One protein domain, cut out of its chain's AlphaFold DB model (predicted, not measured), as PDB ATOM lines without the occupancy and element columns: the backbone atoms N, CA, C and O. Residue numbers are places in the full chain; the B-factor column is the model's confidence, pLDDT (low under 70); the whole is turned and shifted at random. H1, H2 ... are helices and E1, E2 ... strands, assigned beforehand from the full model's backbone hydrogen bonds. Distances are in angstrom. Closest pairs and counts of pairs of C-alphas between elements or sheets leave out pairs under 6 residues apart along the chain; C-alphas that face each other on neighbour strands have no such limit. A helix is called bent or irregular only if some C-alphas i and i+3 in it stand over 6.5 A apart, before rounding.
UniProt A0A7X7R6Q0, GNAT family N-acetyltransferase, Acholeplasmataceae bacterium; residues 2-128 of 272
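This is residues 2 to 128 of the 272 residues of the protein "GNAT family N-acetyltransferase" of Acholeplasmataceae bacterium (UniProt A0A7X7R6Q0). A twisted sheet of four parallel strands has helix H5 packed on one face, and H4 packs on H5 about perpendicular to it. H2 and H3 only graze the sheet, while residues 54 to 67 make a long loop far from the middle. The printed part has 127 residues, with five named helices and four named strands in the order H1 E1 H2 E2 H3 E3 H4 H5 E4; the sheet's order is E3 E2 E1 E4, and the class is mixed, helices and strands. It is compact, with a radius of gyration of the C-alphas of 14.7 A and spans of 41 by 34 by 25 A.

H1, residues 2 to 6, begins with C-alpha 2 at (7.488, -12.093, -28.443). E1 is residues 15 to 19, 13.4 A long. H2, residues 24 to 38, is 20.7 A long. E2, residues 47 to 53, is 19.6 A long and ends with C-alpha 53 at (-14.830, -14.504, -16.108). H3, residues 68 to 73, is only just irregular: C-alphas 69 and 72 are 6.7 A apart. E3 is residues 74 to 79, 16.0 A. H4 is residues 81 to 93, 18.7 A, and H5 is residues 104 to 114, 15.1 A. E4, residues 124 to 127, ends with C-alpha 127 at (-2.234, -8.233, -24.582).

The sheet is only just strongly twisted, its C-alphas lying up to 4.4 A off its best plane. E3 and E2 are parallel at 29 degrees, with N 79 and O 52 2.7 A apart; E2 and E1 at 30 degrees, with N 16 and O 47 2.8 A apart; E1 and E4 at 13 degrees, with N 17 and O 125 2.7 A apart. E1, H2, E2 and E2, H3, E3 are strand-helix-strand units, two parallel neighbour strands with a helix between; E3, H4 H5, E4 is a split one, with E2 and E1 between its strands. The three crossovers are right-handed. H5 on one face of the sheet makes two layers; the closest C-alphas of E1 and H5, Leu 18 and Gly 105, are 4.2 A apart. H4 touches H5 with residues 83 to 87 alone, about perpendicular at 85 degrees, the closest C-alphas being Ala 87 and Ala 107, 5.3 A. H1 and H2 only just touch, with 3 pairs of C-alphas within 8 A, the closest Ala 2 and Leu 29 at 6.3 A. H2 and H3 are near each other; H1 and H4 are apart. In H1, H2, H4 and H5 every O i to N i+4 pair is within hydrogen-bond range; in H3 0 of 2 are, and 0 of 3 O i to N i+3 pairs.

The C-alphas farthest apart, Asp 66 and Lys 93, are 42.1 A apart. The printed part has no cut; its long link is E2 to H3. The mean pLDDT of the printed part is 78.8, with residues 2 to 11, 21 to 23, 55 to 72 and 128 under 70.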
ATOM      1  N   ALA A   2       6.499 -12.034 -29.542       46.94
ATOM      2  CA  ALA A   2       7.488 -12.093 -28.443       46.94
ATOM      3  C   ALA A   2       8.858 -11.473 -28.805       46.94
ATOM      4  O   ALA A   2       9.341 -10.585 -28.115       46.94
ATOM      5  N   GLU A   3       9.417 -11.837 -29.963       48.28
ATOM      6  CA  GLU A   3      10.660 -11.228 -30.472       48.28
ATOM      7  C   GLU A   3      10.519  -9.728 -30.797       48.28
ATOM      8  O   GLU A   3      11.488  -8.982 -30.729       48.28
ATOM      9  N   GLU A   4       9.319  -9.265 -31.161       53.53
ATOM     10  CA  GLU A   4       9.064  -7.839 -31.431       53.53
ATOM     11  C   GLU A   4       8.944  -7.024 -30.144       53.53
ATOM     12  O   GLU A   4       9.284  -5.846 -30.143       53.53
ATOM     13  N   ILE A   5       8.465  -7.646 -29.065       54.75
ATOM     14  CA  ILE A   5       8.412  -7.053 -27.729       54.75
ATOM     15  C   ILE A   5       9.835  -6.794 -27.228       54.75
ATOM     16  O   ILE A   5      10.128  -5.692 -26.779       54.75
ATOM     17  N   TYR A   6      10.726  -7.779 -27.365       49.44
ATOM     18  CA  TYR A   6      12.101  -7.663 -26.878       49.44
ATOM     19  C   TYR A   6      12.947  -6.672 -27.694       49.44
ATOM     20  O   TYR A   6      13.757  -5.942 -27.141       49.44
ATOM     21  N   LYS A   7      12.700  -6.561 -29.008       51.72
ATOM     22  CA  LYS A   7      13.376  -5.589 -29.890       51.72
ATOM     23  C   LYS A   7      13.097  -4.112 -29.568       51.72
ATOM     24  O   LYS A   7      13.698  -3.256 -30.205       51.72
ATOM     25  N   ARG A   8      12.171  -3.799 -28.656       52.25
ATOM     26  CA  ARG A   8      11.837  -2.421 -28.252       52.25
ATOM     27  C   ARG A   8      12.664  -1.914 -27.056       52.25
ATOM     28  O   ARG A   8      12.198  -1.012 -26.374       52.25
ATOM     29  N   ASP A   9      13.842  -2.490 -26.801       49.50
ATOM     30  CA  ASP A   9      14.742  -2.124 -25.689       49.50
ATOM     31  C   ASP A   9      14.069  -2.150 -24.306       49.50
ATOM     32  O   ASP A   9      14.358  -1.346 -23.422       49.50
ATOM     33  N   ILE A  10      13.149  -3.095 -24.090       56.78
ATOM     34  CA  ILE A  10      12.596  -3.336 -22.757       56.78
ATOM     35  C   ILE A  10      13.526  -4.334 -22.057       56.78
ATOM     36  O   ILE A  10      13.294  -5.541 -22.100       56.78
ATOM     37  N   GLU A  11      14.589  -3.830 -21.420       63.56
ATOM     38  CA  GLU A  11      15.565  -4.640 -20.660       63.56
ATOM     39  C   GLU A  11      14.917  -5.437 -19.510       63.56
ATOM     40  O   GLU A  11      15.489  -6.402 -19.000       63.56
ATOM     41  N   ARG A  12      13.702  -5.052 -19.098       78.06
ATOM     42  CA  ARG A  12      12.977  -5.658 -17.984       78.06
ATOM     43  C   ARG A  12      11.472  -5.664 -18.222       78.06
ATOM     44  O   ARG A  12      10.875  -4.614 -18.410       78.06
ATOM     45  N   ILE A  13      10.852  -6.840 -18.142       88.69
ATOM     46  CA  ILE A  13       9.391  -7.008 -18.123       88.69
ATOM     47  C   ILE A  13       9.047  -7.748 -16.834       88.69
ATOM     48  O   ILE A  13       9.508  -8.868 -16.636       88.69
ATOM     49  N   ASP A  14       8.251  -7.133 -15.960       90.19
ATOM     50  CA  ASP A  14       7.846  -7.746 -14.692       90.19
ATOM     51  C   ASP A  14       6.597  -8.616 -14.872       90.19
ATOM     52  O   ASP A  14       6.528  -9.728 -14.347       90.19
ATOM     53  N   LYS A  15       5.598  -8.122 -15.622       92.88
ATOM     54  CA  LYS A  15       4.328  -8.833 -15.834       92.88
ATOM     55  C   LYS A  15       3.809  -8.704 -17.265       92.88
ATOM     56  O   LYS A  15       3.868  -7.639 -17.878       92.88
ATOM     57  N   ILE A  16       3.237  -9.785 -17.782       92.06
ATOM     58  CA  ILE A  16       2.535  -9.834 -19.064       92.06
ATOM     59  C   ILE A  16       1.087 -10.218 -18.780       92.06
ATOM     60  O   ILE A  16       0.799 -11.343 -18.386       92.06
ATOM     61  N   PHE A  17       0.177  -9.281 -18.995       92.25
ATOM     62  CA  PHE A  17      -1.258  -9.471 -18.884       92.25
ATOM     63  C   PHE A  17      -1.825  -9.926 -20.221       92.25
ATOM     64  O   PHE A  17      -1.523  -9.334 -21.257       92.25
ATOM     65  N   LEU A  18      -2.664 -10.955 -20.228       88.00
ATOM     66  CA  LEU A  18      -3.227 -11.490 -21.460       88.00
ATOM     67  C   LEU A  18      -4.633 -12.048 -21.269       88.00
ATOM     68  O   LEU A  18      -5.015 -12.512 -20.201       88.00
ATOM     69  N   LYS A  19      -5.399 -12.057 -22.356       82.88
ATOM     70  CA  LYS A  19      -6.589 -12.897 -22.455       82.88
ATOM     71  C   LYS A  19      -6.188 -14.342 -22.752       82.88
ATOM     72  O   LYS A  19      -5.382 -14.595 -23.651       82.88
ATOM     73  N   VAL A  20      -6.824 -15.292 -22.069       75.69
ATOM     74  CA  VAL A  20      -6.664 -16.721 -22.348       75.69
ATOM     75  C   VAL A  20      -7.986 -17.328 -22.803       75.69
ATOM     76  O   VAL A  20      -8.966 -17.321 -22.072       75.69
ATOM     77  N   THR A  21      -7.999 -17.859 -24.028       69.06
ATOM     78  CA  THR A  21      -9.143 -18.602 -24.588       69.06
ATOM     79  C   THR A  21      -8.844 -20.098 -24.623       69.06
ATOM     80  O   THR A  21      -9.461 -20.879 -23.919       69.06
ATOM     81  N   GLN A  22      -7.845 -20.490 -25.419       63.72
ATOM     82  CA  GLN A  22      -7.373 -21.875 -25.569       63.72
ATOM     83  C   GLN A  22      -5.911 -22.019 -25.118       63.72
ATOM     84  O   GLN A  22      -5.233 -22.941 -25.537       63.72
ATOM     85  N   GLY A  23      -5.383 -21.030 -24.385       67.50
ATOM     86  CA  GLY A  23      -4.036 -20.977 -23.795       67.50
ATOM     87  C   GLY A  23      -2.810 -21.160 -24.711       67.50
ATOM     88  O   GLY A  23      -1.690 -21.053 -24.223       67.50
ATOM     89  N   PHE A  24      -2.964 -21.322 -26.029       71.31
ATOM     90  CA  PHE A  24      -1.828 -21.386 -26.965       71.31
ATOM     91  C   PHE A  24      -0.931 -20.144 -26.920       71.31
ATOM     92  O   PHE A  24       0.291 -20.272 -26.945       71.31
ATOM     93  N   THR A  25      -1.521 -18.947 -26.841       75.56
ATOM     94  CA  THR A  25      -0.765 -17.688 -26.732       75.56
ATOM     95  C   THR A  25       0.024 -17.632 -25.431       75.56
ATOM     96  O   THR A  25       1.208 -17.312 -25.464       75.56
ATOM     97  N   LEU A  26      -0.611 -18.002 -24.311       81.88
ATOM     98  CA  LEU A  26       0.042 -18.097 -23.007       81.88
ATOM     99  C   LEU A  26       1.239 -19.046 -23.084       81.88
ATOM    100  O   LEU A  26       2.354 -18.629 -22.801       81.88
ATOM    101  N   LYS A  27       1.020 -20.278 -23.559       79.12
ATOM    102  CA  LYS A  27       2.075 -21.284 -23.700       79.12
ATOM    103  C   LYS A  27       3.209 -20.798 -24.601       79.12
ATOM    104  O   LYS A  27       4.369 -20.908 -24.240       79.12
ATOM    105  N   SER A  28       2.890 -20.237 -25.767       77.75
ATOM    106  CA  SER A  28       3.907 -19.795 -26.723       77.75
ATOM    107  C   SER A  28       4.746 -18.632 -26.202       77.75
ATOM    108  O   SER A  28       5.936 -18.577 -26.506       77.75
ATOM    109  N   LEU A  29       4.134 -17.677 -25.495       84.00
ATOM    110  CA  LEU A  29       4.868 -16.570 -24.889       84.00
ATOM    111  C   LEU A  29       5.699 -17.070 -23.712       84.00
ATOM    112  O   LEU A  29       6.889 -16.780 -23.655       84.00
ATOM    113  N   HIS A  30       5.093 -17.867 -22.835       86.44
ATOM    114  CA  HIS A  30       5.769 -18.470 -21.694       86.44
ATOM    115  C   HIS A  30       6.994 -19.274 -22.140       86.44
ATOM    116  O   HIS A  30       8.103 -18.919 -21.761       86.44
ATOM    117  N   ASP A  31       6.831 -20.245 -23.047       83.38
ATOM    118  CA  ASP A  31       7.922 -21.082 -23.566       83.38
ATOM    119  C   ASP A  31       9.064 -20.235 -24.162       83.38
ATOM    120  O   ASP A  31      10.232 -20.621 -24.101       83.38
ATOM    121  N   HIS A  32       8.744 -19.090 -24.774       85.06
ATOM    122  CA  HIS A  32       9.740 -18.187 -25.345       85.06
ATOM    123  C   HIS A  32      10.516 -17.428 -24.262       85.06
ATOM    124  O   HIS A  32      11.744 -17.485 -24.248       85.06
ATOM    125  N   PHE A  33       9.820 -16.758 -23.340       86.75
ATOM    126  CA  PHE A  33      10.459 -16.032 -22.237       86.75
ATOM    127  C   PHE A  33      11.210 -16.978 -21.295       86.75
ATOM    128  O   PHE A  33      12.292 -16.645 -20.823       86.75
ATOM    129  N   TYR A  34      10.699 -18.191 -21.097       86.94
ATOM    130  CA  TYR A  34      11.365 -19.238 -20.335       86.94
ATOM    131  C   TYR A  34      12.693 -19.651 -20.969       86.94
ATOM    132  O   TYR A  34      13.704 -19.734 -20.279       86.94
ATOM    133  N   LYS A  35      12.735 -19.823 -22.296       85.12
ATOM    134  CA  LYS A  35      13.993 -20.080 -23.013       85.12
ATOM    135  C   LYS A  35      14.981 -18.926 -22.889       85.12
ATOM    136  O   LYS A  35      16.157 -19.192 -22.683       85.12
ATOM    137  N   LEU A  36      14.514 -17.678 -22.996       85.88
ATOM    138  CA  LEU A  36      15.368 -16.498 -22.823       85.88
ATOM    139  C   LEU A  36      15.959 -16.428 -21.412       85.88
ATOM    140  O   LEU A  36      17.129 -16.086 -21.258       85.88
ATOM    141  N   HIS A  37      15.164 -16.769 -20.399       85.94
ATOM    142  CA  HIS A  37      15.613 -16.794 -19.015       85.94
ATOM    143  C   HIS A  37      16.644 -17.904 -18.774       85.94
ATOM    144  O   HIS A  37      17.702 -17.641 -18.214       85.94
ATOM    145  N   LEU A  38      16.386 -19.122 -19.270       87.31
ATOM    146  CA  LEU A  38      17.329 -20.244 -19.169       87.31
ATOM    147  C   LEU A  38      18.653 -19.987 -19.894       87.31
ATOM    148  O   LEU A  38      19.679 -20.536 -19.505       87.31
ATOM    149  N   SER A  39      18.630 -19.189 -20.960       88.19
ATOM    150  CA  SER A  39      19.827 -18.805 -21.703       88.19
ATOM    151  C   SER A  39      20.479 -17.518 -21.183       88.19
ATOM    152  O   SER A  39      21.272 -16.936 -21.913       88.19
ATOM    153  N   GLU A  40      20.081 -17.024 -20.003       85.06
ATOM    154  CA  GLU A  40      20.593 -15.798 -19.361       85.06
ATOM    155  C   GLU A  40      20.463 -14.518 -20.211       85.06
ATOM    156  O   GLU A  40      21.095 -13.502 -19.936       85.06
ATOM    157  N   ASN A  41      19.591 -14.530 -21.225       82.62
ATOM    158  CA  ASN A  41      19.311 -13.348 -22.042       82.62
ATOM    159  C   ASN A  41      18.398 -12.358 -21.311       82.62
ATOM    160  O   ASN A  41      18.377 -11.183 -21.658       82.62
ATOM    161  N   ILE A  42      17.637 -12.831 -20.317       84.00
ATOM    162  CA  ILE A  42      16.859 -11.987 -19.407       84.00
ATOM    163  C   ILE A  42      17.113 -12.402 -17.951       84.00
ATOM    164  O   ILE A  42      17.125 -13.600 -17.646       84.00
ATOM    165  N   PRO A  43      17.257 -11.436 -17.027       83.44
ATOM    166  CA  PRO A  43      17.585 -11.730 -15.633       83.44
ATOM    167  C   PRO A  43      16.416 -12.360 -14.865       83.44
ATOM    168  O   PRO A  43      16.638 -13.094 -13.906       83.44
ATOM    169  N   PHE A  44      15.173 -12.111 -15.291       86.00
ATOM    170  CA  PHE A  44      13.967 -12.600 -14.623       86.00
ATOM    171  C   PHE A  44      12.918 -13.057 -15.635       86.00
ATOM    172  O   PHE A  44      12.743 -12.441 -16.687       86.00
ATOM    173  N   LEU A  45      12.189 -14.119 -15.288       88.19
ATOM    174  CA  LEU A  45      11.004 -14.544 -16.021       88.19
ATOM    175  C   LEU A  45       9.804 -13.660 -15.621       88.19
ATOM    176  O   LEU A  45       9.484 -13.615 -14.431       88.19
ATOM    177  N   PRO A  46       9.113 -12.988 -16.563       90.62
ATOM    178  CA  PRO A  46       7.917 -12.214 -16.239       90.62
ATOM    179  C   PRO A  46       6.786 -13.099 -15.706       90.62
ATOM    180  O   PRO A  46       6.614 -14.240 -16.144       90.62
ATOM    181  N   ALA A  47       5.953 -12.540 -14.828       91.69
ATOM    182  CA  ALA A  47       4.703 -13.179 -14.435       91.69
ATOM    183  C   ALA A  47       3.650 -13.026 -15.545       91.69
ATOM    184  O   ALA A  47       3.369 -11.923 -16.010       91.69
ATOM    185  N   PHE A  48       3.033 -14.124 -15.958       91.19
ATOM    186  CA  PHE A  48       1.964 -14.163 -16.945       91.19
ATOM    187  C   PHE A  48       0.611 -14.149 -16.240       91.19
ATOM    188  O   PHE A  48       0.206 -15.144 -15.642       91.19
ATOM    189  N   VAL A  49      -0.094 -13.025 -16.317       91.25
ATOM    190  CA  VAL A  49      -1.373 -12.816 -15.633       91.25
ATOM    191  C   VAL A  49      -2.517 -12.887 -16.639       91.25
ATOM    192  O   VAL A  49      -2.488 -12.193 -17.654       91.25
ATOM    193  N   TYR A  50      -3.553 -13.680 -16.378       87.94
ATOM    194  CA  TYR A  50      -4.723 -13.728 -17.257       87.94
ATOM    195  C   TYR A  50      -6.048 -13.589 -16.520       87.94
ATOM    196  O   TYR A  50      -6.269 -14.190 -15.474       87.94
ATOM    197  N   GLY A  51      -6.940 -12.789 -17.103       85.19
ATOM    198  CA  GLY A  51      -8.296 -12.607 -16.602       85.19
ATOM    199  C   GLY A  51      -9.217 -13.746 -17.038       85.19
ATOM    200  O   GLY A  51      -9.263 -14.073 -18.227       85.19
ATOM    201  N   VAL A  52      -9.976 -14.311 -16.102       83.44
ATOM    202  CA  VAL A  52     -11.058 -15.278 -16.346       83.44
ATOM    203  C   VAL A  52     -12.396 -14.693 -15.887       83.44
ATOM    204  O   VAL A  52     -12.412 -13.973 -14.892       83.44
ATOM    205  N   PRO A  53     -13.522 -14.964 -16.568       81.81
ATOM    206  CA  PRO A  53     -14.830 -14.504 -16.108       81.81
ATOM    207  C   PRO A  53     -15.164 -15.043 -14.712       81.81
ATOM    208  O   PRO A  53     -14.885 -16.209 -14.420       81.81
ATOM    209  N   LEU A  54     -15.804 -14.213 -13.886       74.50
ATOM    210  CA  LEU A  54     -16.332 -14.594 -12.574       74.50
ATOM    211  C   LEU A  54     -17.533 -15.553 -12.756       74.50
ATOM    212  O   LEU A  54     -18.679 -15.126 -12.852       74.50
ATOM    213  N   ALA A  55     -17.274 -16.856 -12.876       60.38
ATOM    214  CA  ALA A  55     -18.298 -17.899 -12.952       60.38
ATOM    215  C   ALA A  55     -17.844 -19.160 -12.201       60.38
ATOM    216  O   ALA A  55     -16.690 -19.576 -12.311       60.38
ATOM    217  N   HIS A  56     -18.763 -19.769 -11.442       46.47
ATOM    218  CA  HIS A  56     -18.534 -21.014 -10.708       46.47
ATOM    219  C   HIS A  56     -18.090 -22.128 -11.674       46.47
ATOM    220  O   HIS A  56     -18.847 -22.499 -12.566       46.47
ATOM    221  N   ASN A  57     -16.882 -22.662 -11.464       48.59
ATOM    222  CA  ASN A  57     -16.171 -23.637 -12.307       48.59
ATOM    223  C   ASN A  57     -15.710 -23.116 -13.675       48.59
ATOM    224  O   ASN A  57     -16.353 -23.361 -14.692       48.59
ATOM    225  N   ASN A  58     -14.503 -22.545 -13.721       51.00
ATOM    226  CA  ASN A  58     -13.725 -22.481 -14.955       51.00
ATOM    227  C   ASN A  58     -12.384 -23.206 -14.773       51.00
ATOM    228  O   ASN A  58     -11.664 -22.920 -13.814       51.00
ATOM    229  N   PRO A  59     -12.037 -24.152 -15.663       47.34
ATOM    230  CA  PRO A  59     -10.786 -24.883 -15.569       47.34
ATOM    231  C   PRO A  59      -9.618 -23.946 -15.878       47.34
ATOM    232  O   PRO A  59      -9.643 -23.200 -16.861       47.34
ATOM    233  N   THR A  60      -8.555 -24.033 -15.078       50.59
ATOM    234  CA  THR A  60      -7.213 -23.650 -15.521       50.59
ATOM    235  C   THR A  60      -6.999 -24.268 -16.908       50.59
ATOM    236  O   THR A  60      -7.283 -25.458 -17.067       50.59
ATOM    237  N   PRO A  61      -6.559 -23.514 -17.930       52.50
ATOM    238  CA  PRO A  61      -6.337 -24.073 -19.257       52.50
ATOM    239  C   PRO A  61      -5.447 -25.320 -19.147       52.50
ATOM    240  O   PRO A  61      -4.298 -25.218 -18.713       52.50
ATOM    241  N   ILE A  62      -6.002 -26.480 -19.516       50.81
ATOM    242  CA  ILE A  62      -5.393 -27.821 -19.448       50.81
ATOM    243  C   ILE A  62      -4.287 -27.922 -20.511       50.81
ATOM    244  O   ILE A  62      -4.448 -28.536 -21.560       50.81
ATOM    245  N   ILE A  63      -3.208 -27.165 -20.330       52.81
ATOM    246  CA  ILE A  63      -2.105 -27.068 -21.302       52.81
ATOM    247  C   ILE A  63      -0.752 -27.281 -20.625       52.81
ATOM    248  O   ILE A  63       0.230 -27.612 -21.289       52.81
ATOM    249  N   PHE A  64      -0.697 -27.133 -19.304       55.97
ATOM    250  CA  PHE A  64       0.488 -27.394 -18.497       55.97
ATOM    251  C   PHE A  64       0.318 -28.726 -17.761       55.97
ATOM    252  O   PHE A  64       0.331 -28.759 -16.539       55.97
ATOM    253  N   ASP A  65       0.110 -29.813 -18.507       46.69
ATOM    254  CA  ASP A  65      -0.217 -31.130 -17.937       46.69
ATOM    255  C   ASP A  65       0.921 -31.777 -17.120       46.69
ATOM    256  O   ASP A  65       0.668 -32.787 -16.479       46.69
ATOM    257  N   ASP A  66       2.156 -31.242 -17.100       46.88
ATOM    258  CA  ASP A  66       3.282 -32.033 -16.555       46.88
ATOM    259  C   ASP A  66       4.494 -31.274 -15.971       46.88
ATOM    260  O   ASP A  66       5.615 -31.784 -15.938       46.88
ATOM    261  N   GLN A  67       4.336 -30.034 -15.498       47.81
ATOM    262  CA  GLN A  67       5.449 -29.310 -14.856       47.81
ATOM    263  C   GLN A  67       4.951 -28.472 -13.675       47.81
ATOM    264  O   GLN A  67       4.588 -27.304 -13.819       47.81
ATOM    265  N   ALA A  68       4.989 -29.052 -12.474       48.28
ATOM    266  CA  ALA A  68       4.663 -28.368 -11.219       48.28
ATOM    267  C   ALA A  68       5.483 -27.074 -10.990       48.28
ATOM    268  O   ALA A  68       5.019 -26.165 -10.301       48.28
ATOM    269  N   SER A  69       6.659 -26.945 -11.619       47.41
ATOM    270  CA  SER A  69       7.535 -25.763 -11.570       47.41
ATOM    271  C   SER A  69       7.102 -24.593 -12.469       47.41
ATOM    272  O   SER A  69       7.514 -23.465 -12.213       47.41
ATOM    273  N   LEU A  70       6.254 -24.814 -13.488       50.97
ATOM    274  CA  LEU A  70       5.758 -23.753 -14.388       50.97
ATOM    275  C   LEU A  70       4.653 -22.890 -13.747       50.97
ATOM    276  O   LEU A  70       4.373 -21.785 -14.214       50.97
ATOM    277  N   SER A  71       4.046 -23.389 -12.666       57.53
ATOM    278  CA  SER A  71       2.855 -22.820 -12.028       57.53
ATOM    279  C   SER A  71       3.076 -21.459 -11.356       57.53
ATOM    280  O   SER A  71       2.172 -20.633 -11.365       57.53
ATOM    281  N   SER A  72       4.268 -21.177 -10.819       64.06
ATOM    282  CA  SER A  72       4.502 -19.974 -10.000       64.06
ATOM    283  C   SER A  72       4.531 -18.670 -10.802       64.06
ATOM    284  O   SER A  72       4.208 -17.608 -10.274       64.06
ATOM    285  N   SER A  73       4.903 -18.744 -12.081       79.81
ATOM    286  CA  SER A  73       4.949 -17.586 -12.983       79.81
ATOM    287  C   SER A  73       3.611 -17.285 -13.657       79.81
ATOM    288  O   SER A  73       3.503 -16.281 -14.350       79.81
ATOM    289  N   ILE A  74       2.598 -18.137 -13.489       86.06
ATOM    290  CA  ILE A  74       1.303 -18.009 -14.158       86.06
ATOM    291  C   ILE A  74       0.242 -17.695 -13.107       86.06
ATOM    292  O   ILE A  74       0.007 -18.477 -12.193       86.06
ATOM    293  N   VAL A  75      -0.428 -16.556 -13.256       87.00
ATOM    294  CA  VAL A  75      -1.421 -16.055 -12.301       87.00
ATOM    295  C   VAL A  75      -2.755 -15.879 -13.014       87.00
ATOM    296  O   VAL A  75      -2.822 -15.253 -14.071       87.00
ATOM    297  N   ASN A  76      -3.831 -16.413 -12.448       86.69
ATOM    298  CA  ASN A  76      -5.183 -16.153 -12.928       86.69
ATOM    299  C   ASN A  76      -5.876 -15.104 -12.054       86.69
ATOM    300  O   ASN A  76      -5.678 -15.044 -10.844       86.69
ATOM    301  N   GLU A  77      -6.724 -14.294 -12.676       89.25
ATOM    302  CA  GLU A  77      -7.527 -13.284 -11.998       89.25
ATOM    303  C   GLU A  77      -8.992 -13.427 -12.387       89.25
ATOM    304  O   GLU A  77      -9.337 -13.318 -13.558       89.25
ATOM    305  N   GLU A  78      -9.876 -13.632 -11.413       89.56
ATOM    306  CA  GLU A  78     -11.318 -13.621 -11.674       89.56
ATOM    307  C   GLU A  78     -11.806 -12.190 -11.919       89.56
ATOM    308  O   GLU A  78     -11.584 -11.299 -11.097       89.56
ATOM    309  N   ILE A  79     -12.463 -11.943 -13.042       90.94
ATOM    310  CA  ILE A  79     -12.858 -10.610 -13.484       90.94
ATOM    311  C   ILE A  79     -14.377 -10.507 -13.453       90.94
ATOM    312  O   ILE A  79     -15.066 -11.273 -14.130       90.94
ATOM    313  N   SER A  80     -14.888  -9.547 -12.678       92.25
ATOM    314  CA  SER A  80     -16.315  -9.237 -12.641       92.25
ATOM    315  C   SER A  80     -16.750  -8.430 -13.865       92.25
ATOM    316  O   SER A  80     -15.943  -7.755 -14.516       92.25
ATOM    317  N   ASP A  81     -18.047  -8.462 -14.163       91.38
ATOM    318  CA  ASP A  81     -18.613  -7.688 -15.266       91.38
ATOM    319  C   ASP A  81     -18.464  -6.174 -15.057       91.38
ATOM    320  O   ASP A  81     -18.255  -5.442 -16.029       91.38
ATOM    321  N   GLU A  82     -18.515  -5.693 -13.810       94.75
ATOM    322  CA  GLU A  82     -18.291  -4.279 -13.479       94.75
ATOM    323  C   GLU A  82     -16.867  -3.853 -13.846       94.75
ATOM    324  O   GLU A  82     -16.680  -2.833 -14.513       94.75
ATOM    325  N   LEU A  83     -15.871  -4.671 -13.490       94.81
ATOM    326  CA  LEU A  83     -14.471  -4.390 -13.801       94.81
ATOM    327  C   LEU A  83     -14.197  -4.464 -15.312       94.81
ATOM    328  O   LEU A  83     -13.403  -3.683 -15.835       94.81
ATOM    329  N   LEU A  84     -14.879  -5.350 -16.047       92.31
ATOM    330  CA  LEU A  84     -14.820  -5.370 -17.515       92.31
ATOM    331  C   LEU A  84     -15.410  -4.102 -18.140       92.31
ATOM    332  O   LEU A  84     -14.872  -3.601 -19.131       92.31
ATOM    333  N   ILE A  85     -16.518  -3.587 -17.600       94.31
ATOM    334  CA  ILE A  85     -17.125  -2.337 -18.078       94.31
ATOM    335  C   ILE A  85     -16.162  -1.169 -17.860       94.31
ATOM    336  O   ILE A  85     -15.938  -0.386 -18.786       94.31
ATOM    337  N   GLU A  86     -15.563  -1.085 -16.674       95.69
ATOM    338  CA  GLU A  86     -14.557  -0.078 -16.342       95.69
ATOM    339  C   GLU A  86     -13.335  -0.167 -17.269       95.69
ATOM    340  O   GLU A  86     -12.940   0.833 -17.874       95.69
ATOM    341  N   ALA A  87     -12.797  -1.374 -17.460       93.75
ATOM    342  CA  ALA A  87     -11.678  -1.648 -18.355       93.75
ATOM    343  C   ALA A  87     -11.934  -1.135 -19.778       93.75
ATOM    344  O   ALA A  87     -11.110  -0.414 -20.346       93.75
ATOM    345  N   VAL A  88     -13.096  -1.461 -20.348       91.12
ATOM    346  CA  VAL A  88     -13.489  -0.997 -21.686       91.12
ATOM    347  C   VAL A  88     -13.648   0.524 -21.720       91.12
ATOM    348  O   VAL A  88     -13.247   1.153 -22.698       91.12
ATOM    349  N   ALA A  89     -14.225   1.130 -20.680       92.94
ATOM    350  CA  ALA A  89     -14.415   2.576 -20.617       92.94
ATOM    351  C   ALA A  89     -13.079   3.336 -20.574       92.94
ATOM    352  O   ALA A  89     -12.934   4.340 -21.270       92.94
ATOM    353  N   LEU A  90     -12.101   2.849 -19.806       93.19
ATOM    354  CA  LEU A  90     -10.760   3.433 -19.737       93.19
ATOM    355  C   LEU A  90     -10.001   3.271 -21.058       93.19
ATOM    356  O   LEU A  90      -9.489   4.253 -21.583       93.19
ATOM    357  N   LEU A  91     -10.009   2.076 -21.656       87.56
ATOM    358  CA  LEU A  91      -9.363   1.848 -22.954       87.56
ATOM    359  C   LEU A  91      -9.949   2.736 -24.059       87.56
ATOM    360  O   LEU A  91      -9.204   3.289 -24.864       87.56
ATOM    361  N   LYS A  92     -11.269   2.954 -24.060       83.19
ATOM    362  CA  LYS A  92     -11.918   3.869 -25.008       83.19
ATOM    363  C   LYS A  92     -11.481   5.324 -24.843       83.19
ATOM    364  O   LYS A  92     -11.382   6.016 -25.850       83.19
ATOM    365  N   LYS A  93     -11.216   5.788 -23.615       88.56
ATOM    366  CA  LYS A  93     -10.676   7.141 -23.373       88.56
ATOM    367  C   LYS A  93      -9.283   7.314 -23.982       88.56
ATOM    368  O   LYS A  93      -8.978   8.390 -24.477       88.56
ATOM    369  N   GLU A  94      -8.508   6.233 -24.042       81.81
ATOM    370  CA  GLU A  94      -7.188   6.176 -24.683       81.81
ATOM    371  C   GLU A  94      -7.254   5.833 -26.186       81.81
ATOM    372  O   GLU A  94      -6.266   5.398 -26.777       81.81
ATOM    373  N   ASN A  95      -8.420   5.992 -26.828       74.62
ATOM    374  CA  ASN A  95      -8.661   5.638 -28.234       74.62
ATOM    375  C   ASN A  95      -8.376   4.161 -28.587       74.62
ATOM    376  O   ASN A  95      -8.169   3.818 -29.753       74.62
ATOM    377  N   VAL A  96      -8.418   3.253 -27.607       75.38
ATOM    378  CA  VAL A  96      -8.317   1.803 -27.821       75.38
ATOM    379  C   VAL A  96      -9.721   1.204 -27.869       75.38
ATOM    380  O   VAL A  96     -10.378   1.000 -26.846       75.38
ATOM    381  N   ASN A  97     -10.202   0.905 -29.078       74.56
ATOM    382  CA  ASN A  97     -11.519   0.301 -29.262       74.56
ATOM    383  C   ASN A  97     -11.472  -1.218 -29.042       74.56
ATOM    384  O   ASN A  97     -10.778  -1.938 -29.759       74.56
ATOM    385  N   ILE A  98     -12.233  -1.713 -28.064       80.12
ATOM    386  CA  ILE A  98     -12.270  -3.130 -27.705       80.12
ATOM    387  C   ILE A  98     -13.637  -3.532 -27.140       80.12
ATOM    388  O   ILE A  98     -14.352  -2.715 -26.557       80.12
ATOM    389  N   ASN A  99     -14.013  -4.802 -27.309       81.00
ATOM    390  CA  ASN A  99     -15.208  -5.372 -26.684       81.00
ATOM    391  C   ASN A  99     -14.887  -5.967 -25.295       81.00
ATOM    392  O   ASN A  99     -13.728  -6.199 -24.957       81.00
ATOM    393  N   LYS A 100     -15.925  -6.264 -24.500       83.25
ATOM    394  CA  LYS A 100     -15.766  -6.856 -23.158       83.25
ATOM    395  C   LYS A 100     -14.992  -8.176 -23.177       83.25
ATOM    396  O   LYS A 100     -14.101  -8.382 -22.361       83.25
ATOM    397  N   ASN A 101     -15.278  -9.052 -24.141       78.56
ATOM    398  CA  ASN A 101     -14.623 -10.357 -24.225       78.56
ATOM    399  C   ASN A 101     -13.110 -10.224 -24.397       78.56
ATOM    400  O   ASN A 101     -12.376 -11.081 -23.918       78.56
ATOM    401  N   ASP A 102     -12.636  -9.186 -25.077       82.50
ATOM    402  CA  ASP A 102     -11.219  -8.947 -25.346       82.50
ATOM    403  C   ASP A 102     -10.545  -8.079 -24.256       82.50
ATOM    404  O   ASP A 102      -9.327  -8.033 -24.162       82.50
ATOM    405  N   ALA A 103     -11.297  -7.466 -23.339       89.56
ATOM    406  CA  ALA A 103     -10.739  -6.600 -22.291       89.56
ATOM    407  C   ALA A 103     -10.168  -7.340 -21.059       89.56
ATOM    408  O   ALA A 103      -9.647  -6.695 -20.153       89.56
ATOM    409  N   HIS A 104     -10.233  -8.676 -21.006       90.06
ATOM    410  CA  HIS A 104      -9.878  -9.463 -19.814       90.06
ATOM    411  C   HIS A 104      -8.418  -9.295 -19.356       90.06
ATOM    412  O   HIS A 104      -8.157  -9.305 -18.156       90.06
ATOM    413  N   GLY A 105      -7.468  -9.112 -20.283       90.88
ATOM    414  CA  GLY A 105      -6.066  -8.855 -19.928       90.88
ATOM    415  C   GLY A 105      -5.903  -7.537 -19.162       90.88
ATOM    416  O   GLY A 105      -5.314  -7.498 -18.087       90.88
ATOM    417  N   PHE A 106      -6.493  -6.461 -19.676       93.69
ATOM    418  CA  PHE A 106      -6.459  -5.141 -19.052       93.69
ATOM    419  C   PHE A 106      -7.289  -5.081 -17.778       93.69
ATOM    420  O   PHE A 106      -6.881  -4.441 -16.819       93.69
ATOM    421  N   ALA A 107      -8.415  -5.788 -17.726       94.56
ATOM    422  CA  ALA A 107      -9.197  -5.891 -16.504       94.56
ATOM    423  C   ALA A 107      -8.402  -6.585 -15.383       94.56
ATOM    424  O   ALA A 107      -8.433  -6.125 -14.246       94.56
ATOM    425  N   ALA A 108      -7.615  -7.623 -15.697       94.25
ATOM    426  CA  ALA A 108      -6.695  -8.233 -14.734       94.25
ATOM    427  C   ALA A 108      -5.608  -7.251 -14.265       94.25
ATOM    428  O   ALA A 108      -5.309  -7.188 -13.073       94.25
ATOM    429  N   PHE A 109      -5.069  -6.436 -15.177       95.56
ATOM    430  CA  PHE A 109      -4.142  -5.356 -14.830       95.56
ATOM    431  C   PHE A 109      -4.774  -4.335 -13.876       95.56
ATOM    432  O   PHE A 109      -4.219  -4.078 -12.808       95.56
ATOM    433  N   LEU A 110      -5.961  -3.814 -14.203       95.12
ATOM    434  CA  LEU A 110      -6.685  -2.873 -13.343       95.12
ATOM    435  C   LEU A 110      -6.972  -3.464 -11.965       95.12
ATOM    436  O   LEU A 110      -6.807  -2.781 -10.958       95.12
ATOM    437  N   LYS A 111      -7.328  -4.751 -11.899       95.69
ATOM    438  CA  LYS A 111      -7.538  -5.450 -10.626       95.69
ATOM    439  C   LYS A 111      -6.293  -5.396  -9.739       95.69
ATOM    440  O   LYS A 111      -6.409  -5.098  -8.552       95.69
ATOM    441  N   GLN A 112      -5.111  -5.650 -10.304       95.81
ATOM    442  CA  GLN A 112      -3.845  -5.597  -9.564       95.81
ATOM    443  C   GLN A 112      -3.437  -4.163  -9.201       95.81
ATOM    444  O   GLN A 112      -2.917  -3.937  -8.108       95.81
ATOM    445  N   VAL A 113      -3.740  -3.178 -10.052       94.56
ATOM    446  CA  VAL A 113      -3.572  -1.749  -9.730       94.56
ATOM    447  C   VAL A 113      -4.448  -1.354  -8.538       94.56
ATOM    448  O   VAL A 113      -3.949  -0.762  -7.582       94.56
ATOM    449  N   HIS A 114      -5.726  -1.746  -8.524       94.75
ATOM    450  CA  HIS A 114      -6.644  -1.469  -7.410       94.75
ATOM    451  C   HIS A 114      -6.179  -2.096  -6.088       94.75
ATOM    452  O   HIS A 114      -6.387  -1.516  -5.022       94.75
ATOM    453  N   ARG A 115      -5.497  -3.245  -6.148       95.00
ATOM    454  CA  ARG A 115      -4.877  -3.895  -4.983       95.00
ATOM    455  C   ARG A 115      -3.484  -3.373  -4.626       95.00
ATOM    456  O   ARG A 115      -2.910  -3.845  -3.649       95.00
ATOM    457  N   ARG A 116      -2.943  -2.403  -5.374       92.94
ATOM    458  CA  ARG A 116      -1.572  -1.871  -5.219       92.94
ATOM    459  C   ARG A 116      -0.469  -2.923  -5.413       92.94
ATOM    460  O   ARG A 116       0.623  -2.788  -4.875       92.94
ATOM    461  N   GLU A 117      -0.750  -3.961  -6.198       92.50
ATOM    462  CA  GLU A 117       0.227  -4.981  -6.611       92.50
ATOM    463  C   GLU A 117       1.046  -4.549  -7.841       92.50
ATOM    464  O   GLU A 117       1.979  -5.249  -8.245       92.50
ATOM    465  N   ILE A 118       0.662  -3.424  -8.454       91.38
ATOM    466  CA  ILE A 118       1.411  -2.703  -9.482       91.38
ATOM    467  C   ILE A 118       1.768  -1.336  -8.911       91.38
ATOM    468  O   ILE A 118       0.883  -0.593  -8.480       91.38
ATOM    469  N   THR A 119       3.054  -1.013  -8.920       87.06
ATOM    470  CA  THR A 119       3.602   0.255  -8.441       87.06
ATOM    471  C   THR A 119       4.419   0.943  -9.525       87.06
ATOM    472  O   THR A 119       4.785   0.336 -10.536       87.06
ATOM    473  N   ASP A 120       4.754   2.209  -9.290       85.12
ATOM    474  CA  ASP A 120       5.674   2.946 -10.151       85.12
ATOM    475  C   ASP A 120       6.993   2.179 -10.324       85.12
ATOM    476  O   ASP A 120       7.527   1.585  -9.383       85.12
ATOM    477  N   GLY A 121       7.494   2.162 -11.559       83.81
ATOM    478  CA  GLY A 121       8.682   1.403 -11.947       83.81
ATOM    479  C   GLY A 121       8.418  -0.036 -12.399       83.81
ATOM    480  O   GLY A 121       9.358  -0.679 -12.863       83.81
ATOM    481  N   ASN A 122       7.180  -0.547 -12.321       87.56
ATOM    482  CA  ASN A 122       6.841  -1.819 -12.959       87.56
ATOM    483  C   ASN A 122       6.734  -1.687 -14.481       87.56
ATOM    484  O   ASN A 122       6.011  -0.836 -15.000       87.56
ATOM    485  N   TYR A 123       7.376  -2.609 -15.195       89.12
ATOM    486  CA  TYR A 123       7.269  -2.732 -16.644       89.12
ATOM    487  C   TYR A 123       6.273  -3.831 -16.984       89.12
ATOM    488  O   TYR A 123       6.520  -5.019 -16.752       89.12
ATOM    489  N   VAL A 124       5.128  -3.432 -17.531       90.69
ATOM    490  CA  VAL A 124       4.033  -4.349 -17.844       90.69
ATOM    491  C   VAL A 124       3.713  -4.350 -19.330       90.69
ATOM    492  O   VAL A 124       3.812  -3.333 -20.013       90.69
ATOM    493  N   ILE A 125       3.282  -5.502 -19.832       89.75
ATOM    494  CA  ILE A 125       2.741  -5.641 -21.186       89.75
ATOM    495  C   ILE A 125       1.308  -6.114 -21.069       89.75
ATOM    496  O   ILE A 125       1.034  -7.047 -20.325       89.75
ATOM    497  N   ILE A 126       0.399  -5.505 -21.826       89.12
ATOM    498  CA  ILE A 126      -1.013  -5.879 -21.816       89.12
ATOM    499  C   ILE A 126      -1.432  -6.304 -23.223       89.12
ATOM    500  O   ILE A 126      -1.407  -5.522 -24.170       89.12
ATOM    501  N   LEU A 127      -1.820  -7.570 -23.351       84.06
ATOM    502  CA  LEU A 127      -2.234  -8.233 -24.582       84.06
ATOM    503  C   LEU A 127      -3.735  -8.532 -24.519       84.06
ATOM    504  O   LEU A 127      -4.163  -9.637 -24.185       84.06
ATOM    505  N   ASN A 128      -4.546  -7.529 -24.843       69.38
ATOM    506  CA  ASN A 128      -6.002  -7.653 -24.773       69.38
ATOM    507  C   ASN A 128      -6.589  -8.521 -25.897       69.38
ATOM    508  O   ASN A 128      -7.446  -9.370 -25.667       69.38
TER     509      ASN A 128